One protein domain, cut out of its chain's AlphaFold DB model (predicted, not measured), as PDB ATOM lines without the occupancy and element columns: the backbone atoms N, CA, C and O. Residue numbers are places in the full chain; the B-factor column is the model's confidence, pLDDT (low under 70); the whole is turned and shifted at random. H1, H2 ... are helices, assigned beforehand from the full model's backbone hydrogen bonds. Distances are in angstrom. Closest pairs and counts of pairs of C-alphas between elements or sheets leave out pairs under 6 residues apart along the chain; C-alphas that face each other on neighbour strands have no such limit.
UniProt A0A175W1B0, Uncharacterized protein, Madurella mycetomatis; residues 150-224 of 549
ATOM      1  N   GLU A 150     -60.193  41.046  27.954       50.08
ATOM      2  CA  GLU A 150     -58.989  40.903  28.759       50.08
ATOM      3  C   GLU A 150     -58.452  42.302  29.042       50.08
ATOM      4  O   GLU A 150     -57.884  42.948  28.159       50.08
ATOM      5  N   ASP A 151     -58.628  42.764  30.279       57.95
ATOM      6  CA  ASP A 151     -57.878  43.895  30.815       57.95
ATOM      7  C   ASP A 151     -56.396  43.508  30.827       57.95
ATOM      8  O   ASP A 151     -55.861  42.903  31.762       57.95
ATOM      9  N   ARG A 152     -55.736  43.790  29.704       59.26
ATOM     10  CA  ARG A 152     -54.314  43.569  29.507       59.26
ATOM     11  C   ARG A 152     -53.577  44.492  30.463       59.26
ATOM     12  O   ARG A 152     -53.581  45.711  30.290       59.26
ATOM     13  N   PHE A 153     -52.933  43.906  31.467       72.97
ATOM     14  CA  PHE A 153     -52.068  44.654  32.366       72.97
ATOM     15  C   PHE A 153     -51.021  45.403  31.536       72.97
ATOM     16  O   PHE A 153     -50.209  44.795  30.835       72.97
ATOM     17  N   THR A 154     -51.092  46.728  31.576       78.80
ATOM     18  CA  THR A 154     -50.217  47.606  30.808       78.80
ATOM     19  C   THR A 154     -49.271  48.273  31.789       78.80
ATOM     20  O   THR A 154     -49.711  48.879  32.766       78.80
ATOM     21  N   LEU A 155     -47.965  48.130  31.554       79.84
ATOM     22  CA  LEU A 155     -46.968  48.829  32.358       79.84
ATOM     23  C   LEU A 155     -47.177  50.348  32.232       79.84
ATOM     24  O   LEU A 155     -47.511  50.818  31.140       79.84
ATOM     25  N   PRO A 156     -46.972  51.124  33.312       79.05
ATOM     26  CA  PRO A 156     -46.992  52.579  33.233       79.05
ATOM     27  C   PRO A 156     -46.040  53.072  32.134       79.05
ATOM     28  O   PRO A 156     -44.942  52.530  32.020       79.05
ATOM     29  N   PRO A 157     -46.407  54.084  31.331       76.35
ATOM     30  CA  PRO A 157     -45.593  54.537  30.199       76.35
ATOM     31  C   PRO A 157     -44.199  55.049  30.603       76.35
ATOM     32  O   PRO A 157     -43.286  55.052  29.783       76.35
ATOM     33  N   ASP A 158     -44.004  55.429  31.868       79.29
ATOM     34  CA  ASP A 158     -42.735  55.889  32.439       79.29
ATOM     35  C   ASP A 158     -41.882  54.767  33.071       79.29
ATOM     36  O   ASP A 158     -40.867  55.051  33.707       79.29
ATOM     37  N   TYR A 159     -42.228  53.483  32.890       77.76
ATOM     38  CA  TYR A 159     -41.501  52.365  33.519       77.76
ATOM     39  C   TYR A 159     -40.001  52.320  33.183       77.76
ATOM     40  O   TYR A 159     -39.201  51.862  34.003       77.76
ATOM     41  N   ALA A 160     -39.611  52.808  32.003       73.89
ATOM     42  CA  ALA A 160     -38.221  52.840  31.554       73.89
ATOM     43  C   ALA A 160     -37.405  53.969  32.212       73.89
ATOM     44  O   ALA A 160     -36.220  53.793  32.483       73.89
ATOM     45  N   THR A 161     -38.030  55.113  32.503       73.57
ATOM     46  CA  THR A 161     -37.364  56.284  33.101       73.57
ATOM     47  C   THR A 161     -37.479  56.314  34.625       73.57
ATOM     48  O   THR A 161     -36.648  56.924  35.294       73.57
ATOM     49  N   ASN A 162     -38.472  55.624  35.195       82.91
ATOM     50  CA  ASN A 162     -38.814  55.672  36.617       82.91
ATOM     51  C   ASN A 162     -39.006  54.271  37.230       82.91
ATOM     52  O   ASN A 162     -39.854  54.054  38.100       82.91
ATOM     53  N   THR A 163     -38.207  53.302  36.772       76.77
ATOM     54  CA  THR A 163     -38.345  51.868  37.090       76.77
ATOM     55  C   THR A 163     -38.487  51.591  38.586       76.77
ATOM     56  O   THR A 163     -39.320  50.784  38.986       76.77
ATOM     57  N   LYS A 164     -37.734  52.308  39.431       77.09
ATOM     58  CA  LYS A 164     -37.776  52.149  40.893       77.09
ATOM     59  C   LYS A 164     -39.155  52.477  41.481       77.09
ATOM     60  O   LYS A 164     -39.695  51.660  42.221       77.09
ATOM     61  N   LYS A 165     -39.751  53.620  41.114       80.40
ATOM     62  CA  LYS A 165     -41.093  54.000  41.596       80.40
ATOM     63  C   LYS A 165     -42.175  53.069  41.057       80.40
ATOM     64  O   LYS A 165     -43.151  52.797  41.752       80.40
ATOM     65  N   VAL A 166     -42.001  52.558  39.835       84.10
ATOM     66  CA  VAL A 166     -42.921  51.564  39.269       84.10
ATOM     67  C   VAL A 166     -42.854  50.255  40.056       84.10
ATOM     68  O   VAL A 166     -43.901  49.758  40.458       84.10
ATOM     69  N   ILE A 167     -41.661  49.733  40.358       83.53
ATOM     70  CA  ILE A 167     -41.496  48.520  41.180       83.53
ATOM     71  C   ILE A 167     -42.128  48.706  42.568       83.53
ATOM     72  O   ILE A 167     -42.906  47.852  42.989       83.53
ATOM     73  N   GLU A 168     -41.861  49.830  43.244       84.15
ATOM     74  CA  GLU A 168     -42.462  50.162  44.549       84.15
ATOM     75  C   GLU A 168     -43.995  50.126  44.504       84.15
ATOM     76  O   GLU A 168     -44.643  49.540  45.376       84.15
ATOM     77  N   LYS A 169     -44.589  50.731  43.469       89.10
ATOM     78  CA  LYS A 169     -46.042  50.755  43.284       89.10
ATOM     79  C   LYS A 169     -46.605  49.349  43.071       89.10
ATOM     80  O   LYS A 169     -47.538  48.963  43.766       89.10
ATOM     81  N   LEU A 170     -45.998  48.559  42.182       89.54
ATOM     82  CA  LEU A 170     -46.431  47.186  41.899       89.54
ATOM     83  C   LEU A 170     -46.335  46.275  43.126       89.54
ATOM     84  O   LEU A 170     -47.215  45.445  43.349       89.54
ATOM     85  N   GLN A 171     -45.288  46.432  43.938       85.71
ATOM     86  CA  GLN A 171     -45.145  45.708  45.200       85.71
ATOM     87  C   GLN A 171     -46.250  46.089  46.188       85.71
ATOM     88  O   GLN A 171     -46.868  45.207  46.785       85.71
ATOM     89  N   LYS A 172     -46.533  47.388  46.334       87.52
ATOM     90  CA  LYS A 172     -47.601  47.884  47.210       87.52
ATOM     91  C   LYS A 172     -48.971  47.342  46.796       87.52
ATOM     92  O   LYS A 172     -49.722  46.879  47.655       87.52
ATOM     93  N   ASP A 173     -49.259  47.341  45.498       89.88
ATOM     94  CA  ASP A 173     -50.510  46.818  44.945       89.88
ATOM     95  C   ASP A 173     -50.611  45.295  45.150       89.88
ATOM     96  O   ASP A 173     -51.651  44.787  45.581       89.88
ATOM     97  N   LEU A 174     -49.508  44.559  44.956       89.77
ATOM     98  CA  LEU A 174     -49.467  43.112  45.186       89.77
ATOM     99  C   LEU A 174     -49.726  42.772  46.657       89.77
ATOM    100  O   LEU A 174     -50.518  41.875  46.938       89.77
ATOM    101  N   VAL A 175     -49.094  43.484  47.594       84.50
ATOM    102  CA  VAL A 175     -49.299  43.288  49.038       84.50
ATOM    103  C   VAL A 175     -50.742  43.614  49.425       84.50
ATOM    104  O   VAL A 175     -51.368  42.844  50.158       84.50
ATOM    105  N   ALA A 176     -51.309  44.705  48.899       87.32
ATOM    106  CA  ALA A 176     -52.704  45.066  49.139       87.32
ATOM    107  C   ALA A 176     -53.667  43.959  48.672       87.32
ATOM    108  O   ALA A 176     -54.569  43.575  49.417       87.32
ATOM    109  N   LEU A 177     -53.442  43.389  47.483       89.20
ATOM    110  CA  LEU A 177     -54.244  42.284  46.948       89.20
ATOM    111  C   LEU A 177     -54.031  40.971  47.706       89.20
ATOM    112  O   LEU A 177     -54.997  40.259  47.989       89.20
ATOM    113  N   GLN A 178     -52.789  40.646  48.075       86.90
ATOM    114  CA  GLN A 178     -52.466  39.457  48.867       86.90
ATOM    115  C   GLN A 178     -53.124  39.501  50.255       86.90
ATOM    116  O   GLN A 178     -53.586  38.462  50.731       86.90
ATOM    117  N   ASN A 179     -53.269  40.689  50.844       84.88
ATOM    118  CA  ASN A 179     -53.884  40.889  52.157       84.88
ATOM    119  C   ASN A 179     -55.416  41.049  52.134       84.88
ATOM    120  O   ASN A 179     -56.034  41.101  53.198       84.88
ATOM    121  N   LYS A 180     -56.073  41.073  50.963       87.94
ATOM    122  CA  LYS A 180     -57.547  41.052  50.904       87.94
ATOM    123  C   LYS A 180     -58.094  39.765  51.540       87.94
ATOM    124  O   LYS A 180     -57.706  38.658  51.144       87.94
ATOM    125  N   ARG A 181     -59.037  39.925  52.484       80.90
ATOM    126  CA  ARG A 181     -59.710  38.834  53.225       80.90
ATOM    127  C   ARG A 181     -60.480  37.886  52.302       80.90
ATOM    128  O   ARG A 181     -60.435  36.676  52.491       80.90
ATOM    129  N   HIS A 182     -61.144  38.438  51.290       86.37
ATOM    130  CA  HIS A 182     -61.863  37.690  50.264       86.37
ATOM    131  C   HIS A 182     -61.338  38.130  48.900       86.37
ATOM    132  O   HIS A 182     -61.530  39.279  48.511       86.37
ATOM    133  N   LYS A 183     -60.630  37.232  48.210       90.93
ATOM    134  CA  LYS A 183     -60.073  37.490  46.878       90.93
ATOM    135  C   LYS A 183     -61.079  37.049  45.824       90.93
ATOM    136  O   LYS A 183     -61.496  35.894  45.806       90.93
ATOM    137  N   THR A 184     -61.463  37.968  44.955       92.70
ATOM    138  CA  THR A 184     -62.272  37.696  43.768       92.70
ATOM    139  C   THR A 184     -61.423  37.045  42.669       92.70
ATOM    140  O   THR A 184     -60.190  37.085  42.700       92.70
ATOM    141  N   ALA A 185     -62.064  36.479  41.644       88.39
ATOM    142  CA  ALA A 185     -61.350  35.995  40.459       88.39
ATOM    143  C   ALA A 185     -60.575  37.120  39.739       88.39
ATOM    144  O   ALA A 185     -59.539  36.865  39.126       88.39
ATOM    145  N   ALA A 186     -61.047  38.369  39.835       89.21
ATOM    146  CA  ALA A 186     -60.323  39.537  39.342       89.21
ATOM    147  C   ALA A 186     -59.031  39.777  40.142       89.21
ATOM    148  O   ALA A 186     -57.971  39.896  39.534       89.21
ATOM    149  N   ASP A 187     -59.090  39.709  41.477       90.21
ATOM    150  CA  ASP A 187     -57.909  39.874  42.339       90.21
ATOM    151  C   ASP A 187     -56.831  38.818  42.048       90.21
ATOM    152  O   ASP A 187     -55.642  39.123  42.020       90.21
ATOM    153  N   LEU A 188     -57.225  37.563  41.799       87.68
ATOM    154  CA  LEU A 188     -56.278  36.490  41.462       87.68
ATOM    155  C   LEU A 188     -55.595  36.716  40.104       87.68
ATOM    156  O   LEU A 188     -54.398  36.440  39.969       87.68
ATOM    157  N   ARG A 189     -56.329  37.235  39.111       87.39
ATOM    158  CA  ARG A 189     -55.760  37.622  37.809       87.39
ATOM    159  C   ARG A 189     -54.767  38.770  37.966       87.39
ATOM    160  O   ARG A 189     -53.671  38.696  37.413       87.39
ATOM    161  N   GLU A 190     -55.107  39.772  38.769       90.40
ATOM    162  CA  GLU A 190     -54.245  40.923  39.034       90.40
ATOM    163  C   GLU A 190     -52.977  40.527  39.808       90.40
ATOM    164  O   GLU A 190     -51.876  40.895  39.408       90.40
ATOM    165  N   ILE A 191     -53.085  39.659  40.821       88.51
ATOM    166  CA  ILE A 191     -51.924  39.077  41.522       88.51
ATOM    167  C   ILE A 191     -50.981  38.374  40.538       88.51
ATOM    168  O   ILE A 191     -49.761  38.525  40.635       88.51
ATOM    169  N   LYS A 192     -51.522  37.601  39.585       88.49
ATOM    170  CA  LYS A 192     -50.717  36.915  38.562       88.49
ATOM    171  C   LYS A 192     -50.028  37.915  37.628       88.49
ATOM    172  O   LYS A 192     -48.846  37.740  37.335       88.49
ATOM    173  N   ALA A 193     -50.736  38.961  37.203       88.50
ATOM    174  CA  ALA A 193     -50.191  40.013  36.349       88.50
ATOM    175  C   ALA A 193     -49.086  40.820  37.050       88.50
ATOM    176  O   ALA A 193     -48.017  41.014  36.476       88.50
ATOM    177  N   LEU A 194     -49.291  41.205  38.313       90.82
ATOM    178  CA  LEU A 194     -48.298  41.918  39.121       90.82
ATOM    179  C   LEU A 194     -47.049  41.071  39.374       90.82
ATOM    180  O   LEU A 194     -45.937  41.577  39.249       90.82
ATOM    181  N   LYS A 195     -47.204  39.770  39.662       88.04
ATOM    182  CA  LYS A 195     -46.062  38.847  39.776       88.04
ATOM    183  C   LYS A 195     -45.278  38.747  38.467       88.04
ATOM    184  O   LYS A 195     -44.055  38.800  38.501       88.04
ATOM    185  N   ALA A 196     -45.960  38.648  37.325       82.28
ATOM    186  CA  ALA A 196     -45.303  38.621  36.018       82.28
ATOM    187  C   ALA A 196     -44.587  39.948  35.699       82.28
ATOM    188  O   ALA A 196     -43.474  39.932  35.180       82.28
ATOM    189  N   ALA A 197     -45.187  41.088  36.052       85.09
ATOM    190  CA  ALA A 197     -44.584  42.406  35.877       85.09
ATOM    191  C   ALA A 197     -43.348  42.606  36.767       85.09
ATOM    192  O   ALA A 197     -42.339  43.123  36.299       85.09
ATOM    193  N   LEU A 198     -43.397  42.163  38.026       84.92
ATOM    194  CA  LEU A 198     -42.260  42.221  38.952       84.92
ATOM    195  C   LEU A 198     -41.135  41.263  38.545       84.92
ATOM    196  O   LEU A 198     -39.966  41.628  38.642       84.92
ATOM    197  N   LEU A 199     -41.478  40.085  38.020       78.95
ATOM    198  CA  LEU A 199     -40.511  39.175  37.413       78.95
ATOM    199  C   LEU A 199     -39.830  39.822  36.198       78.95
ATOM    200  O   LEU A 199     -38.610  39.771  36.086       78.95
ATOM    201  N   TYR A 200     -40.604  40.468  35.321       77.17
ATOM    202  CA  TYR A 200     -40.085  41.137  34.126       77.17
ATOM    203  C   TYR A 200     -39.205  42.352  34.454       77.17
ATOM    204  O   TYR A 200     -38.145  42.522  33.861       77.17
ATOM    205  N   LEU A 201     -39.633  43.206  35.389       78.88
ATOM    206  CA  LEU A 201     -38.931  44.451  35.714       78.88
ATOM    207  C   LEU A 201     -37.737  44.262  36.652       78.88
ATOM    208  O   LEU A 201     -36.807  45.064  36.605       78.88
ATOM    209  N   ALA A 202     -37.795  43.273  37.546       77.04
ATOM    210  CA  ALA A 202     -36.883  43.184  38.684       77.04
ATOM    211  C   ALA A 202     -36.388  41.763  38.992       77.04
ATOM    212  O   ALA A 202     -35.718  41.584  40.001       77.04
ATOM    213  N   GLY A 203     -36.736  40.747  38.192       73.14
ATOM    214  CA  GLY A 203     -36.318  39.362  38.445       73.14
ATOM    215  C   GLY A 203     -36.932  38.735  39.704       73.14
ATOM    216  O   GLY A 203     -36.520  37.658  40.124       73.14
ATOM    217  N   ILE A 204     -37.928  39.380  40.321       70.19
ATOM    218  CA  ILE A 204     -38.474  38.944  41.608       70.19
ATOM    219  C   ILE A 204     -39.390  37.730  41.396       70.19
ATOM    220  O   ILE A 204     -40.503  37.854  40.882       70.19
ATOM    221  N   THR A 205     -38.936  36.553  41.831       59.18
ATOM    222  CA  THR A 205     -39.651  35.272  41.678       59.18
ATOM    223  C   THR A 205     -40.547  34.916  42.869       59.18
ATOM    224  O   THR A 205     -41.545  34.214  42.697       59.18
ATOM    225  N   HIS A 206     -40.261  35.435  44.070       58.44
ATOM    226  CA  HIS A 206     -41.002  35.113  45.293       58.44
ATOM    227  C   HIS A 206     -41.371  36.363  46.099       58.44
ATOM    228  O   HIS A 206     -40.509  37.047  46.638       58.44
ATOM    229  N   ILE A 207     -42.676  36.629  46.225       56.98
ATOM    230  CA  ILE A 207     -43.222  37.635  47.146       56.98
ATOM    231  C   ILE A 207     -44.352  36.988  47.938       56.98
ATOM    232  O   ILE A 207     -45.382  36.603  47.369       56.98
ATOM    233  N   SER A 208     -44.133  36.862  49.243       51.66
ATOM    234  CA  SER A 208     -45.105  36.362  50.206       51.66
ATOM    235  C   SER A 208     -45.225  37.373  51.340       51.66
ATOM    236  O   SER A 208     -44.279  37.547  52.102       51.66
ATOM    237  N   ALA A 209     -46.370  38.046  51.449       52.21
ATOM    238  CA  ALA A 209     -46.701  38.835  52.630       52.21
ATOM    239  C   ALA A 209     -47.218  37.897  53.743       52.21
ATOM    240  O   ALA A 209     -48.173  37.150  53.503       52.21
ATOM    241  N   PRO A 210     -46.624  37.899  54.951       47.73
ATOM    242  CA  PRO A 210     -47.234  37.263  56.113       47.73
ATOM    243  C   PRO A 210     -48.586  37.933  56.420       47.73
ATOM    244  O   PRO A 210     -48.696  39.155  56.281       47.73
ATOM    245  N   PRO A 211     -49.619  37.190  56.860       44.62
ATOM    246  CA  PRO A 211     -50.898  37.791  57.221       44.62
ATOM    247  C   PRO A 211     -50.705  38.828  58.338       44.62
ATOM    248  O   PRO A 211     -50.314  38.479  59.448       44.62
ATOM    249  N   GLY A 212     -50.992  40.100  58.053       41.09
ATOM    250  CA  GLY A 212     -51.073  41.150  59.075       41.09
ATOM    251  C   GLY A 212     -49.785  41.908  59.422       41.09
ATOM    252  O   GLY A 212     -49.813  42.669  60.385       41.09
ATOM    253  N   SER A 213     -48.688  41.786  58.664       42.02
ATOM    254  CA  SER A 213     -47.503  42.641  58.858       42.02
ATOM    255  C   SER A 213     -47.279  43.595  57.681       42.02
ATOM    256  O   SER A 213     -47.225  43.201  56.516       42.02
ATOM    257  N   GLY A 214     -47.169  44.891  57.986       33.21
ATOM    258  CA  GLY A 214     -46.700  45.892  57.033       33.21
ATOM    259  C   GLY A 214     -45.217  45.668  56.781       33.21
ATOM    260  O   GLY A 214     -44.388  45.994  57.624       33.21
ATOM    261  N   THR A 215     -44.873  45.074  55.645       39.66
ATOM    262  CA  THR A 215     -43.477  44.892  55.261       39.66
ATOM    263  C   THR A 215     -43.023  46.085  54.427       39.66
ATOM    264  O   THR A 215     -43.377  46.204  53.253       39.66
ATOM    265  N   THR A 216     -42.242  46.978  55.028       32.08
ATOM    266  CA  THR A 216     -41.469  47.977  54.285       32.08
ATOM    267  C   THR A 216     -40.296  47.253  53.636       32.08
ATOM    268  O   THR A 216     -39.308  46.958  54.301       32.08
ATOM    269  N   PHE A 217     -40.412  46.928  52.351       35.92
ATOM    270  CA  PHE A 217     -39.284  46.427  51.575       35.92
ATOM    271  C   PHE A 217     -38.681  47.576  50.781       35.92
ATOM    272  O   PHE A 217     -39.334  48.197  49.944       35.92
ATOM    273  N   THR A 218     -37.420  47.865  51.079       37.86
ATOM    274  CA  THR A 218     -36.577  48.751  50.289       37.86
ATOM    275  C   THR A 218     -36.511  48.192  48.862       37.86
ATOM    276  O   THR A 218     -36.281  46.992  48.699       37.86
ATOM    277  N   PRO A 219     -36.721  49.014  47.824       35.02
ATOM    278  CA  PRO A 219     -36.750  48.552  46.439       35.02
ATOM    279  C   PRO A 219     -35.434  47.866  46.111       35.02
ATOM    280  O   PRO A 219     -34.374  48.429  46.400       35.02
ATOM    281  N   GLY A 220     -35.510  46.685  45.495       36.14
ATOM    282  CA  GLY A 220     -34.337  45.968  45.017       36.14
ATOM    283  C   GLY A 220     -33.435  46.911  44.228       36.14
ATOM    284  O   GLY A 220     -33.858  47.526  43.242       36.14
ATOM    285  N   LYS A 221     -32.181  47.049  44.673       38.01
ATOM    286  CA  LYS A 221     -31.107  47.423  43.755       38.01
ATOM    287  C   LYS A 221     -31.197  46.440  42.592       38.01
ATOM    288  O   LYS A 221     -31.390  45.251  42.817       38.01
ATOM    289  N   ARG A 222     -31.081  46.946  41.365       38.28
ATOM    290  CA  ARG A 222     -30.833  46.109  40.186       38.28
ATOM    291  C   ARG A 222     -29.817  45.020  40.568       38.28
ATOM    292  O   ARG A 222     -28.793  45.366  41.162       38.28
ATOM    293  N   ASP A 223     -30.082  43.763  40.217       40.01
ATOM    294  CA  ASP A 223     -29.068  42.707  40.226       40.01
ATOM    295  C   ASP A 223     -27.931  43.149  39.291       40.01
ATOM    296  O   ASP A 223     -28.020  43.034  38.070       40.01
ATOM    297  N   ILE A 224     -26.886  43.768  39.838       45.91
ATOM    298  CA  ILE A 224     -25.663  44.097  39.084       45.91
ATOM    299  C   ILE A 224     -24.416  43.652  39.863       45.91
ATOM    300  O   ILE A 224     -23.315  44.138  39.608       45.91
TER     301      ILE A 224
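This is residues 150 to 224 of the 549 residues of an uncharacterized protein of Madurella mycetomatis (UniProt A0A175W1B0). Two helices side by side, H1 and H2, make a hairpin; a stretch with no named element, residues 150 to 162, leads into it, and a longer one, residues 203 to 224, runs back along it and folds round in a wide loop. The printed part has 75 residues, 34 of them, under half, in the two named helices, and no named strand; the class is all helix. It is compact, with a radius of gyration of the C-alphas of 12.5 A, and spans 36 by 32 by 17 A, only just flat.

Find C-alpha 163 at (-38.345, 51.868, 37.090); from there H1, residues 163 to 178, runs 22.2 A. H2, residues 185 to 202, runs 25.6 A to C-alpha 202 at (-36.883, 43.184, 38.684).

Look at Leu 174 and Ile 191: H1 and H2 touch there, their closest C-alphas 6.0 A apart. The helical hairpin has a shallow tilt of 29 degrees, opposite ways. In H1 and H2 every O i to N i+4 pair is within hydrogen-bond range.

The farthest C-alphas, of His 182 and Ile 224, are 38.4 A apart. The printed part has no cut, and the H1 to H2 link is short. Find pLDDT under 70 at residues 150 to 152 and 205 to 224.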